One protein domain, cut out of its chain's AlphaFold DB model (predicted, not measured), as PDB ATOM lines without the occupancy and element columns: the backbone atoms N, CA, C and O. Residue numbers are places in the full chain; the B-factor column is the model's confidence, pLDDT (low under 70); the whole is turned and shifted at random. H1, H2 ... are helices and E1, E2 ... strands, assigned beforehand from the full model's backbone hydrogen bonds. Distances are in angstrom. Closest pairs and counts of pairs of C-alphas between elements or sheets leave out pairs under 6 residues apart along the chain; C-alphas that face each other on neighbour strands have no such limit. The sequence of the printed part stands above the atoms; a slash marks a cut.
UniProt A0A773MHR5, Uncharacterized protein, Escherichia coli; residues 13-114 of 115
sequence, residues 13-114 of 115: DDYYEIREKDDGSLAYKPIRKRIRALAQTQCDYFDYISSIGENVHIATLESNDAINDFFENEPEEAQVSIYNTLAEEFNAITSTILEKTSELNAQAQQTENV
ATOM      1  N   ASP A  13     111.172  70.281  94.705       95.56
ATOM      2  CA  ASP A  13     110.863  69.726  96.028       95.56
ATOM      3  C   ASP A  13     111.118  70.703  97.193       95.56
ATOM      4  O   ASP A  13     110.585  70.517  98.288       95.56
ATOM      5  N   ASP A  14     111.827  71.816  96.967       97.56
ATOM      6  CA  ASP A  14     111.995  72.880  97.966       97.56
ATOM      7  C   ASP A  14     110.688  73.648  98.249       97.56
ATOM      8  O   ASP A  14     110.623  74.435  99.202       97.56
ATOM      9  N   TYR A  15     109.652  73.478  97.421       98.19
ATOM     10  CA  TYR A  15     108.436  74.298  97.448       98.19
ATOM     11  C   TYR A  15     107.260  73.665  98.189       98.19
ATOM     12  O   TYR A  15     106.259  74.349  98.441       98.19
ATOM     13  N   TYR A  16     107.370  72.405  98.601       97.94
ATOM     14  CA  TYR A  16     106.315  71.706  99.323       97.94
ATOM     15  C   TYR A  16     106.878  70.667 100.306       97.94
ATOM     16  O   TYR A  16     108.011  70.219 100.212       97.94
ATOM     17  N   GLU A  17     106.072  70.293 101.296       97.06
ATOM     18  CA  GLU A  17     106.343  69.197 102.224       97.06
ATOM     19  C   GLU A  17     105.400  68.038 101.913       97.06
ATOM     20  O   GLU A  17     104.190  68.241 101.766       97.06
ATOM     21  N   ILE A  18     105.928  66.816 101.902       96.19
ATOM     22  CA  ILE A  18     105.117  65.598 101.842       96.19
ATOM     23  C   ILE A  18     104.714  65.208 103.263       96.19
ATOM     24  O   ILE A  18     105.543  65.164 104.173       96.19
ATOM     25  N   ARG A  19     103.430  64.918 103.464       93.06
ATOM     26  CA  ARG A  19     102.881  64.429 104.732       93.06
ATOM     27  C   ARG A  19     102.061  63.183 104.475       93.06
ATOM     28  O   ARG A  19     101.205  63.189 103.604       93.06
ATOM     29  N   GLU A  20     102.293  62.139 105.248       92.69
ATOM     30  CA  GLU A  20     101.442  60.954 105.219       92.69
ATOM     31  C   GLU A  20     100.166  61.223 106.032       92.69
ATOM     32  O   GLU A  20     100.226  61.801 107.123       92.69
ATOM     33  N   LYS A  21      99.007  60.867 105.475       89.88
ATOM     34  CA  LYS A  21      97.706  60.920 106.150       89.88
ATOM     35  C   LYS A  21      97.413  59.582 106.833       89.88
ATOM     36  O   LYS A  21      97.995  58.558 106.492       89.88
ATOM     37  N   ASP A  22      96.445  59.578 107.748       88.88
ATOM     38  CA  ASP A  22      96.048  58.386 108.516       88.88
ATOM     39  C   ASP A  22      95.551  57.213 107.641       88.88
ATOM     40  O   ASP A  22      95.553  56.065 108.082       88.88
ATOM     41  N   ASP A  23      95.127  57.487 106.402       90.25
ATOM     42  CA  ASP A  23      94.699  56.490 105.412       90.25
ATOM     43  C   ASP A  23      95.845  55.959 104.524       90.25
ATOM     44  O   ASP A  23      95.598  55.175 103.607       90.25
ATOM     45  N   GLY A  24      97.091  56.374 104.786       86.25
ATOM     46  CA  GLY A  24      98.275  56.029 103.998       86.25
ATOM     47  C   GLY A  24      98.422  56.826 102.696       86.25
ATOM     48  O   GLY A  24      99.364  56.587 101.939       86.25
ATOM     49  N   SER A  25      97.519  57.772 102.403       90.81
ATOM     50  CA  SER A  25      97.680  58.690 101.273       90.81
ATOM     51  C   SER A  25      98.680  59.803 101.590       90.81
ATOM     52  O   SER A  25      98.879  60.187 102.744       90.81
ATOM     53  N   LEU A  26      99.310  60.352 100.552       93.00
ATOM     54  CA  LEU A  26     100.191  61.508 100.689       93.00
ATOM     55  C   LEU A  26      99.378  62.808 100.607       93.00
ATOM     56  O   LEU A  26      98.373  62.907  99.907       93.00
ATOM     57  N   ALA A  27      99.808  63.811 101.360       93.06
ATOM     58  CA  ALA A  27      99.363  65.190 101.277       93.06
ATOM     59  C   ALA A  27     100.564  66.065 100.928       93.06
ATOM     60  O   ALA A  27     101.621  65.951 101.552       93.06
ATOM     61  N   TYR A  28     100.371  66.983  99.993       95.50
ATOM     62  CA  TYR A  28     101.403  67.908  99.551       95.50
ATOM     63  C   TYR A  28     101.085  69.289 100.104       95.50
ATOM     64  O   TYR A  28     100.112  69.929  99.709       95.50
ATOM     65  N   LYS A  29     101.865  69.735 101.089       96.12
ATOM     66  CA  LYS A  29     101.650  71.028 101.733       96.12
ATOM     67  C   LYS A  29     102.611  72.065 101.155       96.12
ATOM     68  O   LYS A  29     103.814  71.884 101.294       96.12
ATOM     69  N   PRO A  30     102.128  73.197 100.627       97.06
ATOM     70  CA  PRO A  30     103.002  74.226 100.083       97.06
ATOM     71  C   PRO A  30     103.836  74.890 101.189       97.06
ATOM     72  O   PRO A  30     103.323  75.271 102.251       97.06
ATOM     73  N   ILE A  31     105.128  75.092 100.931       98.12
ATOM     74  CA  ILE A  31     106.020  75.866 101.800       98.12
ATOM     75  C   ILE A  31     105.851  77.340 101.430       98.12
ATOM     76  O   ILE A  31     106.614  77.916 100.654       98.12
ATOM     77  N   ARG A  32     104.842  77.989 102.024       97.75
ATOM     78  CA  ARG A  32     104.447  79.370 101.686       97.75
ATOM     79  C   ARG A  32     105.607  80.378 101.697       97.75
ATOM     80  O   ARG A  32     105.637  81.281 100.874       97.75
ATOM     81  N   LYS A  33     106.604  80.219 102.581       97.75
ATOM     82  CA  LYS A  33     107.796  81.093 102.606       97.75
ATOM     83  C   LYS A  33     108.609  81.020 101.303       97.75
ATOM     84  O   LYS A  33     109.116  82.046 100.860       97.75
ATOM     85  N   ARG A  34     108.750  79.828 100.718       98.00
ATOM     86  CA  ARG A  34     109.484  79.600  99.464       98.00
ATOM     87  C   ARG A  34     108.699  80.123  98.271       98.00
ATOM     88  O   ARG A  34     109.249  80.852  97.456       98.00
ATOM     89  N   ILE A  35     107.397  79.861  98.253       98.38
ATOM     90  CA  ILE A  35     106.489  80.354  97.210       98.38
ATOM     91  C   ILE A  35     106.413  81.887  97.217       98.38
ATOM     92  O   ILE A  35     106.501  82.507  96.165       98.38
ATOM     93  N   ARG A  36     106.371  82.523  98.394       98.00
ATOM     94  CA  ARG A  36     106.463  83.987  98.508       98.00
ATOM     95  C   ARG A  36     107.777  84.538  97.957       98.00
ATOM     96  O   ARG A  36     107.777  85.579  97.312       98.00
ATOM     97  N   ALA A  37     108.894  83.860  98.217       97.31
ATOM     98  CA  ALA A  37     110.184  84.271  97.670       97.31
ATOM     99  C   ALA A  37     110.215  84.149  96.136       97.31
ATOM    100  O   ALA A  37     110.776  85.018  95.476       97.31
ATOM    101  N   LEU A  38     109.571  83.123  95.570       97.81
ATOM    102  CA  LEU A  38     109.387  82.994  94.122       97.81
ATOM    103  C   LEU A  38     108.526  84.128  93.553       97.81
ATOM    104  O   LEU A  38     108.945  84.763  92.591       97.81
ATOM    105  N   ALA A  39     107.389  84.441  94.185       97.69
ATOM    106  CA  ALA A  39     106.545  85.565  93.778       97.69
ATOM    107  C   ALA A  39     107.336  86.883  93.751       97.69
ATOM    108  O   ALA A  39     107.314  87.605  92.757       97.69
ATOM    109  N   GLN A  40     108.109  87.153  94.809       96.00
ATOM    110  CA  GLN A  40     108.976  88.330  94.874       96.00
ATOM    111  C   GLN A  40     110.042  88.319  93.772       96.00
ATOM    112  O   GLN A  40     110.271  89.343  93.145       96.00
ATOM    113  N   THR A  41     110.655  87.165  93.500       95.88
ATOM    114  CA  THR A  41     111.664  87.028  92.440       95.88
ATOM    115  C   THR A  41     111.072  87.361  91.067       95.88
ATOM    116  O   THR A  41     111.730  88.016  90.264       95.88
ATOM    117  N   GLN A  42     109.823  86.959  90.800       96.06
ATOM    118  CA  GLN A  42     109.138  87.295  89.548       96.06
ATOM    119  C   GLN A  42     108.837  88.797  89.451       96.06
ATOM    120  O   GLN A  42     109.076  89.402  88.408       96.06
ATOM    121  N   CYS A  43     108.398  89.429  90.545       95.25
ATOM    122  CA  CYS A  43     108.220  90.883  90.591       95.25
ATOM    123  C   CYS A  43     109.540  91.640  90.374       95.25
ATOM    124  O   CYS A  43     109.589  92.533  89.533       95.25
ATOM    125  N   ASP A  44     110.615  91.248  91.063       94.56
ATOM    126  CA  ASP A  44     111.940  91.870  90.929       94.56
ATOM    127  C   ASP A  44     112.476  91.743  89.492       94.56
ATOM    128  O   ASP A  44     113.115  92.656  88.962       94.56
ATOM    129  N   TYR A  45     112.196  90.612  88.837       95.44
ATOM    130  CA  TYR A  45     112.507  90.404  87.428       95.44
ATOM    131  C   TYR A  45     111.730  91.373  86.527       95.44
ATOM    132  O   TYR A  45     112.330  92.006  85.659       95.44
ATOM    133  N   PHE A  46     110.428  91.563  86.749       94.88
ATOM    134  CA  PHE A  46     109.629  92.511  85.964       94.88
ATOM    135  C   PHE A  46     110.050  93.966  86.171       94.88
ATOM    136  O   PHE A  46     110.128  94.715  85.194       94.88
ATOM    137  N   ASP A  47     110.388  94.352  87.402       94.12
ATOM    138  CA  ASP A  47     110.936  95.676  87.701       94.12
ATOM    139  C   ASP A  47     112.250  95.904  86.940       94.12
ATOM    140  O   ASP A  47     112.464  96.966  86.347       94.12
ATOM    141  N   TYR A  48     113.113  94.885  86.883       94.19
ATOM    142  CA  TYR A  48     114.345  94.942  86.104       94.19
ATOM    143  C   TYR A  48     114.082  95.075  84.599       94.19
ATOM    144  O   TYR A  48     114.607  96.007  83.988       94.19
ATOM    145  N   ILE A  49     113.241  94.214  84.014       95.06
ATOM    146  CA  ILE A  49     112.856  94.264  82.592       95.06
ATOM    147  C   ILE A  49     112.278  95.637  82.232       95.06
ATOM    148  O   ILE A  49     112.677  96.243  81.235       95.06
ATOM    149  N   SER A  50     111.404  96.178  83.083       94.38
ATOM    150  CA  SER A  50     110.854  97.521  82.906       94.38
ATOM    151  C   SER A  50     111.946  98.595  82.949       94.38
ATOM    152  O   SER A  50     111.969  99.482  82.093       94.38
ATOM    153  N   SER A  51     112.894  98.498  83.889       95.06
ATOM    154  CA  SER A  51     113.975  99.480  84.055       95.06
ATOM    155  C   SER A  51     114.927  99.574  82.859       95.06
ATOM    156  O   SER A  51     115.502 100.637  82.616       95.06
ATOM    157  N   ILE A  52     115.077  98.486  82.097       94.50
ATOM    158  CA  ILE A  52     115.918  98.437  80.893       94.50
ATOM    159  C   ILE A  52     115.136  98.726  79.601       94.50
ATOM    160  O   ILE A  52     115.726  98.732  78.524       94.50
ATOM    161  N   GLY A  53     113.832  99.018  79.701       92.75
ATOM    162  CA  GLY A  53     112.973  99.363  78.565       92.75
ATOM    163  C   GLY A  53     112.504  98.166  77.732       92.75
ATOM    164  O   GLY A  53     112.035  98.362  76.610       92.75
ATOM    165  N   GLU A  54     112.626  96.950  78.263       93.12
ATOM    166  CA  GLU A  54     112.212  95.718  77.593       93.12
ATOM    167  C   GLU A  54     110.717  95.417  77.801       93.12
ATOM    168  O   GLU A  54     110.020  96.021  78.628       93.12
ATOM    169  N   ASN A  55     110.186  94.478  77.015       92.62
ATOM    170  CA  ASN A  55     108.758  94.178  77.004       92.62
ATOM    171  C   ASN A  55     108.333  93.285  78.186       92.62
ATOM    172  O   ASN A  55     108.415  92.059  78.122       92.62
ATOM    173  N   VAL A  56     107.772  93.906  79.228       93.75
ATOM    174  CA  VAL A  56     107.244  93.224  80.427       93.75
ATOM    175  C   VAL A  56     106.182  92.168  80.095       93.75
ATOM    176  O   VAL A  56     106.108  91.146  80.774       93.75
ATOM    177  N   HIS A  57     105.378  92.354  79.040       94.12
ATOM    178  CA  HIS A  57     104.381  91.354  78.648       94.12
ATOM    179  C   HIS A  57     105.038  90.052  78.174       94.12
ATOM    180  O   HIS A  57     104.611  88.979  78.587       94.12
ATOM    181  N   ILE A  58     106.097  90.142  77.363       94.25
ATOM    182  CA  ILE A  58     106.851  88.961  76.917       94.25
ATOM    183  C   ILE A  58     107.547  88.300  78.106       94.25
ATOM    184  O   ILE A  58     107.369  87.106  78.318       94.25
ATOM    185  N   ALA A  59     108.206  89.091  78.955       94.44
ATOM    186  CA  ALA A  59     108.827  88.593  80.180       94.44
ATOM    187  C   ALA A  59     107.827  87.877  81.113       94.44
ATOM    188  O   ALA A  59     108.181  86.912  81.792       94.44
ATOM    189  N   THR A  60     106.565  88.318  81.138       94.94
ATOM    190  CA  THR A  60     105.498  87.646  81.895       94.94
ATOM    191  C   THR A  60     105.211  86.254  81.340       94.94
ATOM    192  O   THR A  60     105.110  85.307  82.113       94.94
ATOM    193  N   LEU A  61     105.094  86.118  80.017       96.00
ATOM    194  CA  LEU A  61     104.865  84.818  79.379       96.00
ATOM    195  C   LEU A  61     106.049  83.876  79.630       96.00
ATOM    196  O   LEU A  61     105.853  82.786  80.148       96.00
ATOM    197  N   GLU A  62     107.272  84.344  79.379       94.94
ATOM    198  CA  GLU A  62     108.492  83.544  79.533       94.94
ATOM    199  C   GLU A  62     108.728  83.091  80.978       94.94
ATOM    200  O   GLU A  62     109.109  81.950  81.221       94.94
ATOM    201  N   SER A  63     108.485  83.966  81.959       96.31
ATOM    202  CA  SER A  63     108.628  83.582  83.368       96.31
ATOM    203  C   SER A  63     107.551  82.596  83.817       96.31
ATOM    204  O   SER A  63     107.851  81.713  84.613       96.31
ATOM    205  N   ASN A  64     106.324  82.693  83.298       96.50
ATOM    206  CA  ASN A  64     105.288  81.701  83.579       96.50
ATOM    207  C   ASN A  64     105.624  80.343  82.957       96.50
ATOM    208  O   ASN A  64     105.463  79.330  83.631       96.50
ATOM    209  N   ASP A  65     106.133  80.320  81.723       97.25
ATOM    210  CA  ASP A  65     106.603  79.092  81.076       97.25
ATOM    211  C   ASP A  65     107.744  78.460  81.887       97.25
ATOM    212  O   ASP A  65     107.673  77.287  82.235       97.25
ATOM    213  N   ALA A  66     108.724  79.254  82.328       97.31
ATOM    214  CA  ALA A  66     109.813  78.770  83.176       97.31
ATOM    215  C   ALA A  66     109.334  78.217  84.534       97.31
ATOM    216  O   ALA A  66     109.894  77.240  85.028       97.31
ATOM    217  N   ILE A  67     108.309  78.818  85.154       97.81
ATOM    218  CA  ILE A  67     107.697  78.275  86.380       97.81
ATOM    219  C   ILE A  67     106.982  76.953  86.083       97.81
ATOM    220  O   ILE A  67     107.113  76.009  86.864       97.81
ATOM    221  N   ASN A  68     106.251  76.878  84.970       97.50
ATOM    222  CA  ASN A  68     105.534  75.673  84.568       97.50
ATOM    223  C   ASN A  68     106.494  74.513  84.310       97.50
ATOM    224  O   ASN A  68     106.322  73.447  84.899       97.50
ATOM    225  N   ASP A  69     107.532  74.750  83.511       97.94
ATOM    226  CA  ASP A  69     108.569  73.769  83.190       97.94
ATOM    227  C   ASP A  69     109.301  73.306  84.458       97.94
ATOM    228  O   ASP A  69     109.616  72.127  84.615       97.94
ATOM    229  N   PHE A  70     109.535  74.211  85.414       98.19
ATOM    230  CA  PHE A  70     110.202  73.870  86.669       98.19
ATOM    231  C   PHE A  70     109.395  72.880  87.520       98.19
ATOM    232  O   PHE A  70     109.977  71.981  88.120       98.19
ATOM    233  N   PHE A  71     108.067  73.012  87.568       98.06
ATOM    234  CA  PHE A  71     107.204  72.129  88.364       98.06
ATOM    235  C   PHE A  71     106.563  70.986  87.560       98.06
ATOM    236  O   PHE A  71     105.806  70.208  88.138       98.06
ATOM    237  N   GLU A  72     106.853  70.850  86.261       97.25
ATOM    238  CA  GLU A  72     106.129  69.942  85.352       97.25
ATOM    239  C   GLU A  72     106.152  68.472  85.811       97.25
ATOM    240  O   GLU A  72     105.185  67.733  85.615       97.25
ATOM    241  N   ASN A  73     107.255  68.056  86.443       97.44
ATOM    242  CA  ASN A  73     107.511  66.673  86.845       97.44
ATOM    243  C   ASN A  73     107.072  66.377  88.289       97.44
ATOM    244  O   ASN A  73     107.205  65.243  88.751       97.44
ATOM    245  N   GLU A  74     106.537  67.375  88.996       96.94
ATOM    246  CA  GLU A  74     106.052  67.211  90.362       96.94
ATOM    247  C   GLU A  74     104.664  66.560  90.407       96.94
ATOM    248  O   GLU A  74     103.904  66.640  89.440       96.94
ATOM    249  N   PRO A  75     104.267  65.925  91.524       96.62
ATOM    250  CA  PRO A  75     102.921  65.376  91.666       96.62
ATOM    251  C   PRO A  75     101.836  66.434  91.415       96.62
ATOM    252  O   PRO A  75     101.927  67.542  91.941       96.62
ATOM    253  N   GLU A  76     100.769  66.089  90.683       96.06
ATOM    254  CA  GLU A  76      99.698  67.039  90.315       96.06
ATOM    255  C   GLU A  76      99.118  67.783  91.533       96.06
ATOM    256  O   GLU A  76      98.901  68.993  91.496       96.06
ATOM    257  N   GLU A  77      98.921  67.084  92.654       95.62
ATOM    258  CA  GLU A  77      98.442  67.700  93.898       95.62
ATOM    259  C   GLU A  77      99.435  68.717  94.488       95.62
ATOM    260  O   GLU A  77      99.016  69.731  95.060       95.62
ATOM    261  N   ALA A  78     100.743  68.477  94.344       96.75
ATOM    262  CA  ALA A  78     101.780  69.421  94.747       96.75
ATOM    263  C   ALA A  78     101.757  70.652  93.839       96.75
ATOM    264  O   ALA A  78     101.693  71.771  94.351       96.75
ATOM    265  N   GLN A  79     101.699  70.447  92.520       98.00
ATOM    266  CA  GLN A  79     101.587  71.522  91.533       98.00
ATOM    267  C   GLN A  79     100.386  72.430  91.838       98.00
ATOM    268  O   GLN A  79     100.546  73.635  92.021       98.00
ATOM    269  N   VAL A  80      99.187  71.854  91.998       97.44
ATOM    270  CA  VAL A  80      97.960  72.601  92.334       97.44
ATOM    271  C   VAL A  80      98.138  73.413  93.617       97.44
ATOM    272  O   VAL A  80      97.765  74.586  93.679       97.44
ATOM    273  N   SER A  81      98.728  72.810  94.648       96.56
ATOM    274  CA  SER A  81      98.946  73.472  95.935       96.56
ATOM    275  C   SER A  81      99.939  74.635  95.835       96.56
ATOM    276  O   SER A  81      99.736  75.679  96.468       96.56
ATOM    277  N   ILE A  82     100.988  74.473  95.028       98.38
ATOM    278  CA  ILE A  82     101.990  75.503  94.751       98.38
ATOM    279  C   ILE A  82     101.353  76.661  93.986       98.38
ATOM    280  O   ILE A  82     101.422  77.793  94.464       98.38
ATOM    281  N   TYR A  83     100.673  76.394  92.867       98.19
ATOM    282  CA  TYR A  83     100.058  77.433  92.034       98.19
ATOM    283  C   TYR A  83      98.964  78.211  92.764       98.19
ATOM    284  O   TYR A  83      98.924  79.437  92.671       98.19
ATOM    285  N   ASN A  84      98.124  77.536  93.555       98.25
ATOM    286  CA  ASN A  84      97.125  78.216  94.380       98.25
ATOM    287  C   ASN A  84      97.786  79.168  95.382       98.25
ATOM    288  O   ASN A  84      97.386  80.324  95.500       98.25
ATOM    289  N   THR A  85      98.835  78.710  96.069       98.31
ATOM    290  CA  THR A  85      99.563  79.558  97.021       98.31
ATOM    291  C   THR A  85     100.278  80.703  96.304       98.31
ATOM    292  O   THR A  85     100.307  81.819  96.812       98.31
ATOM    293  N   LEU A  86     100.835  80.462  95.117       98.12
ATOM    294  CA  LEU A  86     101.500  81.489  94.320       98.12
ATOM    295  C   LEU A  86     100.510  82.587  93.897       98.12
ATOM    296  O   LEU A  86     100.809  83.770  94.046       98.12
ATOM    297  N   ALA A  87      99.303  82.208  93.470       98.12
ATOM    298  CA  ALA A  87      98.230  83.148  93.157       98.12
ATOM    299  C   ALA A  87      97.800  83.978  94.380       98.12
ATOM    300  O   ALA A  87      97.585  85.184  94.267       98.12
ATOM    301  N   GLU A  88      97.707  83.366  95.563       98.44
ATOM    302  CA  GLU A  88      97.431  84.088  96.811       98.44
ATOM    303  C   GLU A  88      98.518  85.124  97.138       98.44
ATOM    304  O   GLU A  88      98.194  86.248  97.524       98.44
ATOM    305  N   GLU A  89      99.797  84.777  96.963       98.31
ATOM    306  CA  GLU A  89     100.905  85.708  97.201       98.31
ATOM    307  C   GLU A  89     100.895  86.864  96.181       98.31
ATOM    308  O   GLU A  89     101.055  88.020  96.579       98.31
ATOM    309  N   PHE A  90     100.601  86.611  94.897       97.56
ATOM    310  CA  PHE A  90     100.437  87.688  93.909       97.56
ATOM    311  C   PHE A  90      99.248  88.597  94.193       97.56
ATOM    312  O   PHE A  90      99.356  89.814  94.022       97.56
ATOM    313  N   ASN A  91      98.130  88.043  94.663       97.81
ATOM    314  CA  ASN A  91      96.990  88.846  95.091       97.81
ATOM    315  C   ASN A  91      97.388  89.782  96.242       97.81
ATOM    316  O   ASN A  91      97.094  90.974  96.182       97.81
ATOM    317  N   ALA A  92      98.118  89.280  97.244       97.38
ATOM    318  CA  ALA A  92      98.592  90.092  98.367       97.38
ATOM    319  C   ALA A  92      99.570  91.204  97.934       97.38
ATOM    320  O   ALA A  92      99.452  92.350  98.386       97.38
ATOM    321  N   ILE A  93     100.506  90.891  97.031       95.44
ATOM    322  CA  ILE A  93     101.433  91.872  96.445       95.44
ATOM    323  C   ILE A  93     100.650  92.950  95.686       95.44
ATOM    324  O   ILE A  93     100.841  94.143  95.924       95.44
ATOM    325  N   THR A  94      99.718  92.538  94.825       94.62
ATOM    326  CA  THR A  94      98.889  93.449  94.028       94.62
ATOM    327  C   THR A  94      98.069  94.376  94.920       94.62
ATOM    328  O   THR A  94      98.061  95.585  94.692       94.62
ATOM    329  N   SER A  95      97.429  93.853  95.971       96.19
ATOM    330  CA  SER A  95      96.694  94.672  96.943       96.19
ATOM    331  C   SER A  95      97.588  95.733  97.586       96.19
ATOM    332  O   SER A  95      97.206  96.899  97.631       96.19
ATOM    333  N   THR A  96      98.808  95.363  97.985       95.00
ATOM    334  CA  THR A  96      99.771  96.299  98.590       95.00
ATOM    335  C   THR A  96     100.183  97.408  97.611       95.00
ATOM    336  O   THR A  96     100.273  98.580  97.983       95.00
ATOM    337  N   ILE A  97     100.412  97.067  96.337       93.31
ATOM    338  CA  ILE A  97     100.750  98.042  95.289       93.31
ATOM    339  C   ILE A  97      99.579  98.999  95.035       93.31
ATOM    340  O   ILE A  97      99.788 100.210  94.915       93.31
ATOM    341  N   LEU A  98      98.348  98.485  94.973       94.88
ATOM    342  CA  LEU A  98      97.146  99.292  94.759       94.88
ATOM    343  C   LEU A  98      96.893 100.266  95.915       94.88
ATOM    344  O   LEU A  98      96.607 101.438  95.665       94.88
ATOM    345  N   GLU A  99      97.043  99.812  97.160       95.31
ATOM    346  CA  GLU A  99      96.932 100.664  98.350       95.31
ATOM    347  C   GLU A  99      97.941 101.816  98.293       95.31
ATOM    348  O   GLU A  99      97.552 102.985  98.347       95.31
ATOM    349  N   LYS A 100      99.218 101.506  98.049       93.88
ATOM    350  CA  LYS A 100     100.275 102.518  97.935       93.88
ATOM    351  C   LYS A 100     100.044 103.489  96.773       93.88
ATOM    352  O   LYS A 100     100.310 104.684  96.893       93.88
ATOM    353  N   THR A 101      99.531 102.999  95.647       93.19
ATOM    354  CA  THR A 101      99.188 103.840  94.488       93.19
ATOM    355  C   THR A 101      98.052 104.808  94.827       93.19
ATOM    356  O   THR A 101      98.113 105.985  94.476       93.19
ATOM    357  N   SER A 102      97.034 104.336  95.550       94.00
ATOM    358  CA  SER A 102      95.924 105.168  96.025       94.00
ATOM    359  C   SER A 102      96.405 106.277  96.968       94.00
ATOM    360  O   SER A 102      96.034 107.440  96.795       94.00
ATOM    361  N   GLU A 103      97.294 105.949  97.912       93.88
ATOM    362  CA  GLU A 103      97.902 106.925  98.824       93.88
ATOM    363  C   GLU A 103      98.682 108.014  98.076       93.88
ATOM    364  O   GLU A 103      98.504 109.203  98.352       93.88
ATOM    365  N   LEU A 104      99.513 107.627  97.101       93.62
ATOM    366  CA  LEU A 104     100.282 108.569  96.282       93.62
ATOM    367  C   LEU A 104      99.370 109.496  95.467       93.62
ATOM    368  O   LEU A 104      99.603 110.703  95.425       93.62
ATOM    369  N   ASN A 105      98.302 108.959  94.874       91.19
ATOM    370  CA  ASN A 105      97.332 109.758  94.122       91.19
ATOM    371  C   ASN A 105      96.606 110.774  95.019       91.19
ATOM    372  O   ASN A 105      96.431 111.928  94.625       91.19
ATOM    373  N   ALA A 106      96.229 110.381  96.240       91.62
ATOM    374  CA  ALA A 106      95.606 111.290  97.200       91.62
ATOM    375  C   ALA A 106      96.556 112.431  97.616       91.62
ATOM    376  O   ALA A 106      96.131 113.583  97.717       91.62
ATOM    377  N   GLN A 107      97.845 112.135  97.815       91.00
ATOM    378  CA  GLN A 107      98.866 113.144  98.128       91.00
ATOM    379  C   GLN A 107      99.111 114.108  96.959       91.00
ATOM    380  O   GLN A 107      99.211 115.321  97.169       91.00
ATOM    381  N   ALA A 108      99.169 113.595  95.727       88.19
ATOM    382  CA  ALA A 108      99.319 114.416  94.528       88.19
ATOM    383  C   ALA A 108      98.140 115.390  94.374       88.19
ATOM    384  O   ALA A 108      98.353 116.592  94.230       88.19
ATOM    385  N   GLN A 109      96.905 114.904  94.541       86.06
ATOM    386  CA  GLN A 109      95.702 115.733  94.463       86.06
ATOM    387  C   GLN A 109      95.647 116.810  95.559       86.06
ATOM    388  O   GLN A 109      95.194 117.928  95.318       86.06
ATOM    389  N   GLN A 110      96.111 116.506  96.776       80.38
ATOM    390  CA  GLN A 110      96.235 117.518  97.833       80.38
ATOM    391  C   GLN A 110      97.267 118.590  97.478       80.38
ATOM    392  O   GLN A 110      97.032 119.763  97.742       80.38
ATOM    393  N   THR A 111      98.384 118.207  96.859       75.75
ATOM    394  CA  THR A 111      99.443 119.148  96.465       75.75
ATOM    395  C   THR A 111      98.985 120.063  95.327       75.75
ATOM    396  O   THR A 111      99.227 121.264  95.383       75.75
ATOM    397  N   GLU A 112      98.264 119.527  94.337       67.88
ATOM    398  CA  GLU A 112      97.689 120.306  93.231       67.88
ATOM    399  C   GLU A 112      96.596 121.282  93.687       67.88
ATOM    400  O   GLU A 112      96.495 122.374  93.146       67.88
ATOM    401  N   ASN A 113      95.800 120.929  94.702       63.81
ATOM    402  CA  ASN A 113      94.738 121.800  95.224       63.81
ATOM    403  C   ASN A 113      95.241 122.920  96.157       63.81
ATOM    404  O   ASN A 113      94.461 123.804  96.517       63.81
ATOM    405  N   VAL A 114      96.499 122.861  96.607       59.47
ATOM    406  CA  VAL A 114      97.121 123.853  97.510       59.47
ATOM    407  C   VAL A 114      98.079 124.794  96.751       59.47
ATOM    408  O   VAL A 114      98.506 125.803  97.315       59.47
TER     409      VAL A 114
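This is residues 13 to 114 of the 115 residues of an uncharacterized protein of Escherichia coli (UniProt A0A773MHR5). One long helix, H3, makes the long axis, with residues 94 to 114 sticking out; the helical hairpin H1 H2 forms a triangle with its first part, and the small antiparallel strand hairpin E1 E2 packs on residues 76 to 86. The printed part has 102 residues, ordered E1 E2 H1 H2 H3, mostly helix. It is loose, radius of gyration of the C-alphas 18.5 A, spanning 68 by 31 by 15 A.

Start at E1, residues 16 to 20, antiparallel to E2, residues 26 to 30; N 17 and O 29 are within hydrogen-bond range, 2.8 A. H1, residues 32 to 51, touches H2, residues 56 to 71, opposite ways, closest C-alphas Phe 46 and Val 56, 6.1 A. H3, residues 76 to 114, touches H1 with 82 to 90 alone, a steep tilt of 51 degrees, closest C-alphas Ile 35 and Leu 86, 5.9 A. Every helix O i to N i+4 pair is within hydrogen-bond range.

Find E1 at C-alpha 16 (106.315, 71.706, 99.323). H1 runs 28.4 A, H2 22.5 A, and H3 57.3 A to C-alpha 114 (97.121, 123.853, 97.510).

C-alphas 24 and 114 are farthest apart, 68.1 A. The printed part has no cut or long link; residues 112 to 114 have pLDDT under 70.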